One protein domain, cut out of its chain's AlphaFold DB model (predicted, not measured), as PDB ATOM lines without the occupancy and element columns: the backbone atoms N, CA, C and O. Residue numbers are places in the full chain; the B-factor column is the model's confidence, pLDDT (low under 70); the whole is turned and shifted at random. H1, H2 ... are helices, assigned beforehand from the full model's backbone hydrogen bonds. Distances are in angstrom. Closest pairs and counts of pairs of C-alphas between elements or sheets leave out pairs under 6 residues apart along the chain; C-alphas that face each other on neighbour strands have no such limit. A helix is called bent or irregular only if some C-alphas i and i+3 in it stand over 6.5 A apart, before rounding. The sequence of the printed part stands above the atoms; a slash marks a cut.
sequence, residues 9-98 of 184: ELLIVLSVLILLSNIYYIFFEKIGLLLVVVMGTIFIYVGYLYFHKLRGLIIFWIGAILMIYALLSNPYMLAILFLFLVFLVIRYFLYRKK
ATOM      1  N   GLU A   9      50.589  12.722 -43.688       87.31
ATOM      2  CA  GLU A   9      50.301  13.289 -42.364       87.31
ATOM      3  C   GLU A   9      50.237  14.821 -42.404       87.31
ATOM      4  O   GLU A   9      49.343  15.418 -41.814       87.31
ATOM      5  N   LEU A  10      51.123  15.465 -43.174       87.62
ATOM      6  CA  LEU A  10      51.147  16.923 -43.322       87.62
ATOM      7  C   LEU A  10      49.856  17.443 -43.976       87.62
ATOM      8  O   LEU A  10      49.326  18.470 -43.561       87.62
ATOM      9  N   LEU A  11      49.343  16.734 -44.989       89.44
ATOM     10  CA  LEU A  11      48.086  17.098 -45.650       89.44
ATOM     11  C   LEU A  11      46.882  16.924 -44.722       89.44
ATOM     12  O   LEU A  11      45.986  17.766 -44.731       89.44
ATOM     13  N   ILE A  12      46.878  15.867 -43.906       91.06
ATOM     14  CA  ILE A  12      45.826  15.637 -42.910       91.06
ATOM     15  C   ILE A  12      45.826  16.776 -41.885       91.06
ATOM     16  O   ILE A  12      44.784  17.385 -41.655       91.06
ATOM     17  N   VAL A  13      46.995  17.127 -41.336       91.12
ATOM     18  CA  VAL A  13      47.131  18.237 -40.379       91.12
ATOM     19  C   VAL A  13      46.669  19.560 -40.993       91.12
ATOM     20  O   VAL A  13      45.901  20.284 -40.364       91.12
ATOM     21  N   LEU A  14      47.071  19.861 -42.233       92.06
ATOM     22  CA  LEU A  14      46.641  21.072 -42.937       92.06
ATOM     23  C   LEU A  14      45.115  21.120 -43.106       92.06
ATOM     24  O   LEU A  14      44.499  22.149 -42.836       92.06
ATOM     25  N   SER A  15      44.505  20.014 -43.542       90.75
ATOM     26  CA  SER A  15      43.059  19.940 -43.760       90.75
ATOM     27  C   SER A  15      42.284  20.161 -42.462       90.75
ATOM     28  O   SER A  15      41.353  20.966 -42.445       90.75
ATOM     29  N   VAL A  16      42.711  19.528 -41.365       93.12
ATOM     30  CA  VAL A  16      42.107  19.718 -40.039       93.12
ATOM     31  C   VAL A  16      42.254  21.167 -39.569       93.12
ATOM     32  O   VAL A  16      41.284  21.746 -39.085       93.12
ATOM     33  N   LEU A  17      43.425  21.782 -39.762       92.75
ATOM     34  CA  LEU A  17      43.678  23.166 -39.356       92.75
ATOM     35  C   LEU A  17      42.790  24.163 -40.118       92.75
ATOM     36  O   LEU A  17      42.228  25.077 -39.518       92.75
ATOM     37  N   ILE A  18      42.624  23.969 -41.431       92.19
ATOM     38  CA  ILE A  18      41.729  24.789 -42.263       92.19
ATOM     39  C   ILE A  18      40.276  24.639 -41.804       92.19
ATOM     40  O   ILE A  18      39.549  25.632 -41.734       92.19
ATOM     41  N   LEU A  19      39.850  23.416 -41.479       91.00
ATOM     42  CA  LEU A  19      38.484  23.133 -41.047       91.00
ATOM     43  C   LEU A  19      38.195  23.793 -39.688       91.00
ATOM     44  O   LEU A  19      37.221  24.536 -39.569       91.00
ATOM     45  N   LEU A  20      39.087  23.619 -38.704       91.88
ATOM     46  CA  LEU A  20      38.986  24.282 -37.397       91.88
ATOM     47  C   LEU A  20      38.959  25.808 -37.524       91.88
ATOM     48  O   LEU A  20      38.137  26.463 -36.890       91.88
ATOM     49  N   SER A  21      39.830  26.365 -38.366       91.00
ATOM     50  CA  SER A  21      39.902  27.806 -38.614       91.00
ATOM     51  C   SER A  21      38.592  28.361 -39.186       91.00
ATOM     52  O   SER A  21      38.107  29.397 -38.734       91.00
ATOM     53  N   ASN A  22      37.977  27.659 -40.144       89.88
ATOM     54  CA  ASN A  22      36.693  28.065 -40.717       89.88
ATOM     55  C   ASN A  22      35.545  27.966 -39.709       89.88
ATOM     56  O   ASN A  22      34.743  28.893 -39.630       89.88
ATOM     57  N   ILE A  23      35.490  26.897 -38.907       89.19
ATOM     58  CA  ILE A  23      34.510  26.783 -37.816       89.19
ATOM     59  C   ILE A  23      34.670  27.969 -36.861       89.19
ATOM     60  O   ILE A  23      33.704  28.679 -36.600       89.19
ATOM     61  N   TYR A  24      35.889  28.237 -36.393       90.00
ATOM     62  CA  TYR A  24      36.146  29.349 -35.483       90.00
ATOM     63  C   TYR A  24      35.671  30.693 -36.060       90.00
ATOM     64  O   TYR A  24      34.914  31.413 -35.412       90.00
ATOM     65  N   TYR A  25      36.038  31.006 -37.304       89.38
ATOM     66  CA  TYR A  25      35.671  32.270 -37.944       89.38
ATOM     67  C   TYR A  25      34.150  32.448 -38.102       89.38
ATOM     68  O   TYR A  25      33.617  33.530 -37.848       89.38
ATOM     69  N   ILE A  26      33.438  31.376 -38.472       88.31
ATOM     70  CA  ILE A  26      31.977  31.394 -38.640       88.31
ATOM     71  C   ILE A  26      31.267  31.660 -37.309       88.31
ATOM     72  O   ILE A  26      30.335  32.463 -37.266       88.31
ATOM     73  N   PHE A  27      31.684  30.992 -36.232       85.50
ATOM     74  CA  PHE A  27      30.984  31.078 -34.949       85.50
ATOM     75  C   PHE A  27      31.365  32.315 -34.130       85.50
ATOM     76  O   PHE A  27      30.495  32.878 -33.468       85.50
ATOM     77  N   PHE A  28      32.628  32.749 -34.169       83.69
ATOM     78  CA  PHE A  28      33.136  33.771 -33.245       83.69
ATOM     79  C   PHE A  28      33.347  35.154 -33.872       83.69
ATOM     80  O   PHE A  28      33.218  36.145 -33.160       83.69
ATOM     81  N   GLU A  29      33.628  35.260 -35.176       83.50
ATOM     82  CA  GLU A  29      33.883  36.568 -35.806       83.50
ATOM     83  C   GLU A  29      32.726  37.071 -36.653       83.50
ATOM     84  O   GLU A  29      32.341  38.237 -36.563       83.50
ATOM     85  N   LYS A  30      32.164  36.205 -37.501       83.50
ATOM     86  CA  LYS A  30      31.108  36.591 -38.437       83.50
ATOM     87  C   LYS A  30      29.970  35.592 -38.430       83.50
ATOM     88  O   LYS A  30      29.808  34.815 -39.368       83.50
ATOM     89  N   ILE A  31      29.090  35.734 -37.441       84.06
ATOM     90  CA  ILE A  31      27.872  34.922 -37.344       84.06
ATOM     91  C   ILE A  31      26.998  35.019 -38.609       84.06
ATOM     92  O   ILE A  31      26.353  34.051 -38.998       84.06
ATOM     93  N   GLY A  32      27.032  36.156 -39.319       84.44
ATOM     94  CA  GLY A  32      26.327  36.331 -40.594       84.44
ATOM     95  C   GLY A  32      26.804  35.388 -41.708       84.44
ATOM     96  O   GLY A  32      26.025  35.057 -42.601       84.44
ATOM     97  N   LEU A  33      28.045  34.891 -41.640       87.62
ATOM     98  CA  LEU A  33      28.571  33.912 -42.595       87.62
ATOM     99  C   LEU A  33      27.868  32.553 -42.457       87.62
ATOM    100  O   LEU A  33      27.740  31.829 -43.442       87.62
ATOM    101  N   LEU A  34      27.360  32.223 -41.264       88.38
ATOM    102  CA  LEU A  34      26.607  30.992 -41.030       88.38
ATOM    103  C   LEU A  34      25.353  30.934 -41.911       88.38
ATOM    104  O   LEU A  34      25.074  29.899 -42.513       88.38
ATOM    105  N   LEU A  35      24.649  32.060 -42.069       89.62
ATOM    106  CA  LEU A  35      23.497  32.153 -42.968       89.62
ATOM    107  C   LEU A  35      23.911  31.880 -44.418       89.62
ATOM    108  O   LEU A  35      23.224  31.137 -45.116       89.62
ATOM    109  N   VAL A  36      25.052  32.423 -44.852       91.31
ATOM    110  CA  VAL A  36      25.592  32.208 -46.205       91.31
ATOM    111  C   VAL A  36      25.907  30.733 -46.449       91.31
ATOM    112  O   VAL A  36      25.540  30.205 -47.496       91.31
ATOM    113  N   VAL A  37      26.523  30.047 -45.481       91.69
ATOM    114  CA  VAL A  37      26.832  28.608 -45.575       91.69
ATOM    115  C   VAL A  37      25.553  27.771 -45.639       91.69
ATOM    116  O   VAL A  37      25.438  26.876 -46.479       91.69
ATOM    117  N   VAL A  38      24.564  28.078 -44.796       93.31
ATOM    118  CA  VAL A  38      23.269  27.381 -44.792       93.31
ATOM    119  C   VAL A  38      22.539  27.591 -46.121       93.31
ATOM    120  O   VAL A  38      22.125  26.616 -46.747       93.31
ATOM    121  N   MET A  39      22.442  28.833 -46.606       93.31
ATOM    122  CA  MET A  39      21.808  29.127 -47.896       93.31
ATOM    123  C   MET A  39      22.550  28.500 -49.073       93.31
ATOM    124  O   MET A  39      21.917  27.909 -49.947       93.31
ATOM    125  N   GLY A  40      23.883  28.563 -49.078       93.94
ATOM    126  CA  GLY A  40      24.708  27.899 -50.084       93.94
ATOM    127  C   GLY A  40      24.444  26.394 -50.125       93.94
ATOM    128  O   GLY A  40      24.246  25.837 -51.201       93.94
ATOM    129  N   THR A  41      24.333  25.750 -48.960       94.00
ATOM    130  CA  THR A  41      24.019  24.316 -48.855       94.00
ATOM    131  C   THR A  41      22.624  23.995 -49.398       94.00
ATOM    132  O   THR A  41      22.470  23.047 -50.166       94.00
ATOM    133  N   ILE A  42      21.614  24.807 -49.064       94.81
ATOM    134  CA  ILE A  42      20.242  24.643 -49.572       94.81
ATOM    135  C   ILE A  42      20.211  24.794 -51.096       94.81
ATOM    136  O   ILE A  42      19.613  23.969 -51.784       94.81
ATOM    137  N   PHE A  43      20.875  25.810 -51.647       94.19
ATOM    138  CA  PHE A  43      20.926  26.030 -53.092       94.19
ATOM    139  C   PHE A  43      21.698  24.938 -53.828       94.19
ATOM    140  O   PHE A  43      21.255  24.508 -54.888       94.19
ATOM    141  N   ILE A  44      22.788  24.420 -53.260       94.94
ATOM    142  CA  ILE A  44      23.478  23.250 -53.819       94.94
ATOM    143  C   ILE A  44      22.542  22.038 -53.830       94.94
ATOM    144  O   ILE A  44      22.435  21.369 -54.854       94.94
ATOM    145  N   TYR A  45      21.828  21.777 -52.731       94.69
ATOM    146  CA  TYR A  45      20.915  20.639 -52.623       94.69
ATOM    147  C   TYR A  45      19.742  20.734 -53.611       94.69
ATOM    148  O   TYR A  45      19.471  19.796 -54.361       94.69
ATOM    149  N   VAL A  46      19.078  21.891 -53.672       92.25
ATOM    150  CA  VAL A  46      17.987  22.149 -54.624       92.25
ATOM    151  C   VAL A  46      18.509  22.117 -56.063       92.25
ATOM    152  O   VAL A  46      17.890  21.511 -56.934       92.25
ATOM    153  N   GLY A  47      19.668  22.723 -56.322       91.50
ATOM    154  CA  GLY A  47      20.313  22.707 -57.630       91.50
ATOM    155  C   GLY A  47      20.640  21.289 -58.098       91.50
ATOM    156  O   GLY A  47      20.368  20.949 -59.249       91.50
ATOM    157  N   TYR A  48      21.129  20.439 -57.192       91.31
ATOM    158  CA  TYR A  48      21.377  19.019 -57.441       91.31
ATOM    159  C   TYR A  48      20.089  18.247 -57.757       91.31
ATOM    160  O   TYR A  48      20.055  17.475 -58.712       91.31
ATOM    161  N   LEU A  49      18.998  18.499 -57.027       89.88
ATOM    162  CA  LEU A  49      17.720  17.825 -57.275       89.88
ATOM    163  C   LEU A  49      17.119  18.181 -58.648       89.88
ATOM    164  O   LEU A  49      16.530  17.333 -59.314       89.88
ATOM    165  N   TYR A  50      17.296  19.424 -59.102       89.00
ATOM    166  CA  TYR A  50      16.752  19.922 -60.372       89.00
ATOM    167  C   TYR A  50      17.792  20.026 -61.499       89.00
ATOM    168  O   TYR A  50      17.564  20.745 -62.476       89.00
ATOM    169  N   PHE A  51      18.900  19.280 -61.414       80.31
ATOM    170  CA  PHE A  51      20.032  19.358 -62.354       80.31
ATOM    171  C   PHE A  51      19.660  19.065 -63.821       80.31
ATOM    172  O   PHE A  51      20.400  19.398 -64.739       80.31
ATOM    173  N   HIS A  52      18.488  18.469 -64.050       79.56
ATOM    174  CA  HIS A  52      17.968  18.141 -65.379       79.56
ATOM    175  C   HIS A  52      17.468  19.374 -66.153       79.56
ATOM    176  O   HIS A  52      17.245  19.301 -67.359       79.56
ATOM    177  N   LYS A  53      17.263  20.516 -65.480       83.94
ATOM    178  CA  LYS A  53      16.840  21.781 -66.098       83.94
ATOM    179  C   LYS A  53      17.939  22.830 -65.947       83.94
ATOM    180  O   LYS A  53      18.549  22.939 -64.886       83.94
ATOM    181  N   LEU A  54      18.095  23.700 -66.954       86.94
ATOM    182  CA  LEU A  54      19.047  24.826 -66.928       86.94
ATOM    183  C   LEU A  54      18.918  25.691 -65.659       86.94
ATOM    184  O   LEU A  54      19.917  26.141 -65.111       86.94
ATOM    185  N   ARG A  55      17.696  25.875 -65.144       86.88
ATOM    186  CA  ARG A  55      17.451  26.625 -63.899       86.88
ATOM    187  C   ARG A  55      18.094  25.966 -62.674       86.88
ATOM    188  O   ARG A  55      18.663  26.673 -61.852       86.88
ATOM    189  N   GLY A  56      18.036  24.636 -62.567       88.75
ATOM    190  CA  GLY A  56      18.667  23.897 -61.469       88.75
ATOM    191  C   GLY A  56      20.190  23.955 -61.543       88.75
ATOM    192  O   GLY A  56      20.835  24.171 -60.522       88.75
ATOM    193  N   LEU A  57      20.755  23.894 -62.755       91.94
ATOM    194  CA  LEU A  57      22.192  24.085 -62.974       91.94
ATOM    195  C   LEU A  57      22.658  25.474 -62.503       91.94
ATOM    196  O   LEU A  57      23.658  25.579 -61.801       91.94
ATOM    197  N   ILE A  58      21.917  26.538 -62.834       92.56
ATOM    198  CA  ILE A  58      22.248  27.908 -62.397       92.56
ATOM    199  C   ILE A  58      22.195  28.023 -60.867       92.56
ATOM    200  O   ILE A  58      23.107  28.583 -60.265       92.56
ATOM    201  N   ILE A  59      21.160  27.466 -60.228       91.94
ATOM    202  CA  ILE A  59      21.008  27.473 -58.762       91.94
ATOM    203  C   ILE A  59      22.130  26.671 -58.088       91.94
ATOM    204  O   ILE A  59      22.662  27.091 -57.064       91.94
ATOM    205  N   PHE A  60      22.550  25.556 -58.682       93.81
ATOM    206  CA  PHE A  60      23.695  24.798 -58.189       93.81
ATOM    207  C   PHE A  60      24.976  25.641 -58.212       93.81
ATOM    208  O   PHE A  60      25.674  25.729 -57.204       93.81
ATOM    209  N   TRP A  61      25.258  26.311 -59.336       94.00
ATOM    210  CA  TRP A  61      26.430  27.178 -59.454       94.00
ATOM    211  C   TRP A  61      26.372  28.377 -58.508       94.00
ATOM    212  O   TRP A  61      27.393  28.715 -57.912       94.00
ATOM    213  N   ILE A  62      25.197  28.984 -58.305       94.69
ATOM    214  CA  ILE A  62      25.039  30.078 -57.338       94.69
ATOM    215  C   ILE A  62      25.361  29.594 -55.916       94.69
ATOM    216  O   ILE A  62      26.099  30.256 -55.190       94.69
ATOM    217  N   GLY A  63      24.880  28.404 -55.538       94.12
ATOM    218  CA  GLY A  63      25.172  27.797 -54.242       94.12
ATOM    219  C   GLY A  63      26.654  27.446 -54.083       94.12
ATOM    220  O   GLY A  63      27.242  27.713 -53.035       94.12
ATOM    221  N   ALA A  64      27.286  26.924 -55.139       93.75
ATOM    222  CA  ALA A  64      28.715  26.622 -55.155       93.75
ATOM    223  C   ALA A  64      29.577  27.884 -54.985       93.75
ATOM    224  O   ALA A  64      30.520  27.882 -54.195       93.75
ATOM    225  N   ILE A  65      29.227  28.981 -55.666       94.88
ATOM    226  CA  ILE A  65      29.914  30.274 -55.530       94.88
ATOM    227  C   ILE A  65      29.771  30.818 -54.106       94.88
ATOM    228  O   ILE A  65      30.760  31.272 -53.533       94.88
ATOM    229  N   LEU A  66      28.578  30.732 -53.506       93.44
ATOM    230  CA  LEU A  66      28.357  31.146 -52.115       93.44
ATOM    231  C   LEU A  66      29.198  30.325 -51.130       93.44
ATOM    232  O   LEU A  66      29.781  30.894 -50.209       93.44
ATOM    233  N   MET A  67      29.314  29.010 -51.343       92.31
ATOM    234  CA  MET A  67      30.179  28.152 -50.528       92.31
ATOM    235  C   MET A  67      31.655  28.526 -50.666       92.31
ATOM    236  O   MET A  67      32.345  28.695 -49.664       92.31
ATOM    237  N   ILE A  68      32.140  28.711 -51.896       91.00
ATOM    238  CA  ILE A  68      33.525  29.129 -52.151       91.00
ATOM    239  C   ILE A  68      33.803  30.480 -51.489       91.00
ATOM    240  O   ILE A  68      34.838  30.641 -50.845       91.00
ATOM    241  N   TYR A  69      32.870  31.428 -51.603       90.88
ATOM    242  CA  TYR A  69      32.968  32.723 -50.945       90.88
ATOM    243  C   TYR A  69      33.049  32.581 -49.422       90.88
ATOM    244  O   TYR A  69      33.921  33.192 -48.811       90.88
ATOM    245  N   ALA A  70      32.203  31.750 -48.807       89.12
ATOM    246  CA  ALA A  70      32.238  31.526 -47.365       89.12
ATOM    247  C   ALA A  70      33.586  30.944 -46.903       89.12
ATOM    248  O   ALA A  70      34.152  31.432 -45.929       89.12
ATOM    249  N   LEU A  71      34.142  29.972 -47.636       86.81
ATOM    250  CA  LEU A  71      35.456  29.403 -47.323       86.81
ATOM    251  C   LEU A  71      36.585  30.440 -47.478       86.81
ATOM    252  O   LEU A  71      37.420  30.585 -46.588       86.81
ATOM    253  N   LEU A  72      36.615  31.191 -48.584       87.25
ATOM    254  CA  LEU A  72      37.670  32.183 -48.849       87.25
ATOM    255  C   LEU A  72      37.527  33.478 -48.039       87.25
ATOM    256  O   LEU A  72      38.485  34.241 -47.945       87.25
ATOM    257  N   SER A  73      36.359  33.756 -47.459       88.25
ATOM    258  CA  SER A  73      36.131  34.971 -46.664       88.25
ATOM    259  C   SER A  73      36.941  34.989 -45.362       88.25
ATOM    260  O   SER A  73      37.110  36.050 -44.757       88.25
ATOM    261  N   ASN A  74      37.433  33.830 -44.920       89.62
ATOM    262  CA  ASN A  74      38.208  33.692 -43.700       89.62
ATOM    263  C   ASN A  74      39.682  34.120 -43.907       89.62
ATOM    264  O   ASN A  74      40.443  33.391 -44.554       89.62
ATOM    265  N   PRO A  75      40.141  35.241 -43.309       88.69
ATOM    266  CA  PRO A  75      41.525  35.697 -43.450       88.69
ATOM    267  C   PRO A  75      42.538  34.705 -42.856       88.69
ATOM    268  O   PRO A  75      43.644  34.564 -43.380       88.69
ATOM    269  N   TYR A  76      42.166  33.961 -41.811       89.56
ATOM    270  CA  TYR A  76      43.035  32.956 -41.194       89.56
ATOM    271  C   TYR A  76      43.285  31.767 -42.119       89.56
ATOM    272  O   TYR A  76      44.397  31.243 -42.154       89.56
ATOM    273  N   MET A  77      42.282  31.351 -42.900       89.81
ATOM    274  CA  MET A  77      42.463  30.309 -43.913       89.81
ATOM    275  C   MET A  77      43.505  30.741 -44.952       89.81
ATOM    276  O   MET A  77      44.395  29.954 -45.282       89.81
ATOM    277  N   LEU A  78      43.430  31.987 -45.435       90.31
ATOM    278  CA  LEU A  78      44.411  32.526 -46.380       90.31
ATOM    279  C   LEU A  78      45.814  32.565 -45.767       90.31
ATOM    280  O   LEU A  78      46.771  32.160 -46.424       90.31
ATOM    281  N   ALA A  79      45.938  32.992 -44.509       91.31
ATOM    282  CA  ALA A  79      47.217  33.025 -43.806       91.31
ATOM    283  C   ALA A  79      47.835  31.621 -43.653       91.31
ATOM    284  O   ALA A  79      49.018  31.435 -43.936       91.31
ATOM    285  N   ILE A  80      47.032  30.619 -43.271       91.50
ATOM    286  CA  ILE A  80      47.466  29.217 -43.162       91.50
ATOM    287  C   ILE A  80      47.940  28.688 -44.520       91.50
ATOM    288  O   ILE A  80      49.003  28.071 -44.607       91.50
ATOM    289  N   LEU A  81      47.179  28.943 -45.589       91.31
ATOM    290  CA  LEU A  81      47.530  28.499 -46.937       91.31
ATOM    291  C   LEU A  81      48.815  29.174 -47.435       91.31
ATOM    292  O   LEU A  81      49.675  28.512 -48.017       91.31
ATOM    293  N   PHE A  82      48.969  30.471 -47.169       92.38
ATOM    294  CA  PHE A  82      50.174  31.221 -47.506       92.38
ATOM    295  C   PHE A  82      51.400  30.670 -46.768       92.38
ATOM    296  O   PHE A  82      52.425  30.396 -47.393       92.38
ATOM    297  N   LEU A  83      51.287  30.421 -45.460       92.75
ATOM    298  CA  LEU A  83      52.368  29.833 -44.669       92.75
ATOM    299  C   LEU A  83      52.736  28.430 -45.172       92.75
ATOM    300  O   LEU A  83      53.917  28.098 -45.286       92.75
ATOM    301  N   PHE A  84      51.735  27.623 -45.528       90.94
ATOM    302  CA  PHE A  84      51.949  26.305 -46.117       90.94
ATOM    303  C   PHE A  84      52.678  26.386 -47.465       90.94
ATOM    304  O   PHE A  84      53.603  25.609 -47.712       90.94
ATOM    305  N   LEU A  85      52.320  27.351 -48.318       90.75
ATOM    306  CA  LEU A  85      52.999  27.594 -49.590       90.75
ATOM    307  C   LEU A  85      54.469  27.974 -49.374       90.75
ATOM    308  O   LEU A  85      55.352  27.386 -49.995       90.75
ATOM    309  N   VAL A  86      54.743  28.906 -48.456       91.69
ATOM    310  CA  VAL A  86      56.111  29.314 -48.094       91.69
ATOM    311  C   VAL A  86      56.915  28.122 -47.573       91.69
ATOM    312  O   VAL A  86      58.040  27.894 -48.019       91.69
ATOM    313  N   PHE A  87      56.330  27.306 -46.692       89.50
ATOM    314  CA  PHE A  87      56.959  26.081 -46.197       89.50
ATOM    315  C   PHE A  87      57.315  25.115 -47.337       89.50
ATOM    316  O   PHE A  87      58.414  24.554 -47.359       89.50
ATOM    317  N   LEU A  88      56.419  24.946 -48.311       87.56
ATOM    318  CA  LEU A  88      56.629  24.082 -49.472       87.56
ATOM    319  C   LEU A  88      57.765  24.612 -50.359       87.56
ATOM    320  O   LEU A  88      58.623  23.833 -50.771       87.56
ATOM    321  N   VAL A  89      57.835  25.929 -50.577       86.62
ATOM    322  CA  VAL A  89      58.933  26.586 -51.306       86.62
ATOM    323  C   VAL A  89      60.269  26.387 -50.586       86.62
ATOM    324  O   VAL A  89      61.235  25.941 -51.206       86.62
ATOM    325  N   ILE A  90      60.336  26.632 -49.274       85.88
ATOM    326  CA  ILE A  90      61.557  26.417 -48.480       85.88
ATOM    327  C   ILE A  90      61.996  24.953 -48.564       85.88
ATOM    328  O   ILE A  90      63.162  24.662 -48.839       85.88
ATOM    329  N   ARG A  91      61.060  24.016 -48.382       82.44
ATOM    330  CA  ARG A  91      61.329  22.578 -48.482       82.44
ATOM    331  C   ARG A  91      61.784  22.181 -49.882       82.44
ATOM    332  O   ARG A  91      62.680  21.350 -50.002       82.44
ATOM    333  N   TYR A  92      61.215  22.779 -50.926       81.19
ATOM    334  CA  TYR A  92      61.630  22.572 -52.311       81.19
ATOM    335  C   TYR A  92      63.082  23.005 -52.533       81.19
ATOM    336  O   TYR A  92      63.883  22.233 -53.064       81.19
ATOM    337  N   PHE A  93      63.451  24.199 -52.060       78.81
ATOM    338  CA  PHE A  93      64.829  24.680 -52.127       78.81
ATOM    339  C   PHE A  93      65.783  23.801 -51.317       78.81
ATOM    340  O   PHE A  93      66.855  23.457 -51.810       78.81
ATOM    341  N   LEU A  94      65.395  23.383 -50.112       74.69
ATOM    342  CA  LEU A  94      66.214  22.505 -49.279       74.69
ATOM    343  C   LEU A  94      66.388  21.114 -49.909       74.69
ATOM    344  O   LEU A  94      67.472  20.543 -49.842       74.69
ATOM    345  N   TYR A  95      65.351  20.588 -50.568       69.62
ATOM    346  CA  TYR A  95      65.417  19.319 -51.292       69.62
ATOM    347  C   TYR A  95      66.333  19.410 -52.517       69.62
ATOM    348  O   TYR A  95      67.133  18.506 -52.738       69.62
ATOM    349  N   ARG A  96      66.289  20.522 -53.265       65.81
ATOM    350  CA  ARG A  96      67.231  20.790 -54.367       65.81
ATOM    351  C   ARG A  96      68.683  20.940 -53.907       65.81
ATOM    352  O   ARG A  96      69.582  20.656 -54.686       65.81
ATOM    353  N   LYS A  97      68.913  21.398 -52.673       60.56
ATOM    354  CA  LYS A  97      70.255  21.579 -52.097       60.56
ATOM    355  C   LYS A  97      70.852  20.307 -51.495       60.56
ATOM    356  O   LYS A  97      72.012  20.345 -51.094       60.56
ATOM    357  N   LYS A  98      70.114  19.193 -51.412       51.47
ATOM    358  CA  LYS A  98      70.722  17.914 -51.025       51.47
ATOM    359  C   LYS A  98      71.618  17.460 -52.181       51.47
ATOM    360  O   LYS A  98      71.073  17.197 -53.255       51.47
TER     361      LYS A  98
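AT A GLANCE: This is residues 9 to 98 of the 184 residues of the protein "Transporter" of Mammaliicoccus sciuri (UniProt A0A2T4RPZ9). Four helices make a wide V: H2 and H3 fold into a close-packed helical hairpin that forms one arm, and H1 and H4 run opposite ways along the other arm, where they meet over short stretches and the pairing is loose. Near the corner of the V the chain passes from H1 into H2, and later from H3 into H4; residues 85 to 98, of which 85 to 96 belong to H4, stick out free at the end of the H1 and H4 arm. The printed part has 90 residues with four named helices, in the order H1, H2, H3, H4, and no named strand; the class is all helix. The whole is loose, with a radius of gyration of the C-alphas of 17.4 A, and elongated, spanning 56 by 33 by 19 A.

HOW THE PARTS SIT: H1, residues 9 to 29, and H2, residues 31 to 49, touch only at the corner by their link, with the C-alphas of Ile 26 and Leu 33 closest at 5.8 A; their lines stand at a steep tilt of 64 degrees, opposite ways. H2 and H3, residues 54 to 72, form a helical hairpin: they touch with 43 pairs of C-alphas within 8 A, the closest being those of Gly 47 and Phe 60 at 4.0 A, at a shallow tilt of 30 degrees, opposite ways. H3 and H4, residues 75 to 96, are close but not clearly touching, the closest C-alphas being those of Leu 72 and Leu 78 at 7.2 A, and are about perpendicular at 75 degrees. H1 touches H4 with residues 18 to 22 alone, and H4 touches H1 with residues 76 to 80 alone; the closest C-alphas, of Ile 18 and Met 77, are 5.8 A apart, at a shallow tilt of 19 degrees, opposite ways. H1 and H3 are close but not clearly touching and about perpendicular at 87 degrees, with the C-alphas of Asn 22 and Leu 71 closest at 6.9 A. H2 and H4 are apart. In H1, H3 and H4 every O i to N i+4 pair is within hydrogen-bond range; in H2 it is 13 of 15.

IN THESE COORDINATES: H1 begins at C-alpha 9, (50.301, 13.289, -42.364), and measures 29.2 A from first to last C-alpha; it is neither bent nor irregular, but only just: C-alphas 26 and 29 are 6.2 A apart. H2 measures 28.2 A and ends at C-alpha 49, (17.720, 17.825, -57.275). H3 measures 27.0 A. H4, the longest helix by residues, measures 31.7 A and ends at C-alpha 96, (67.231, 20.790, -54.367).

THE WHOLE: The two C-alphas farthest apart are those of Lys 53 and Lys 98, 56.1 A. The printed part has no cut, and the links H1 to H2, H2 to H3 and H3 to H4 are tight. The mean pLDDT of the printed part is 88.3; residues 95 to 98 are under 70.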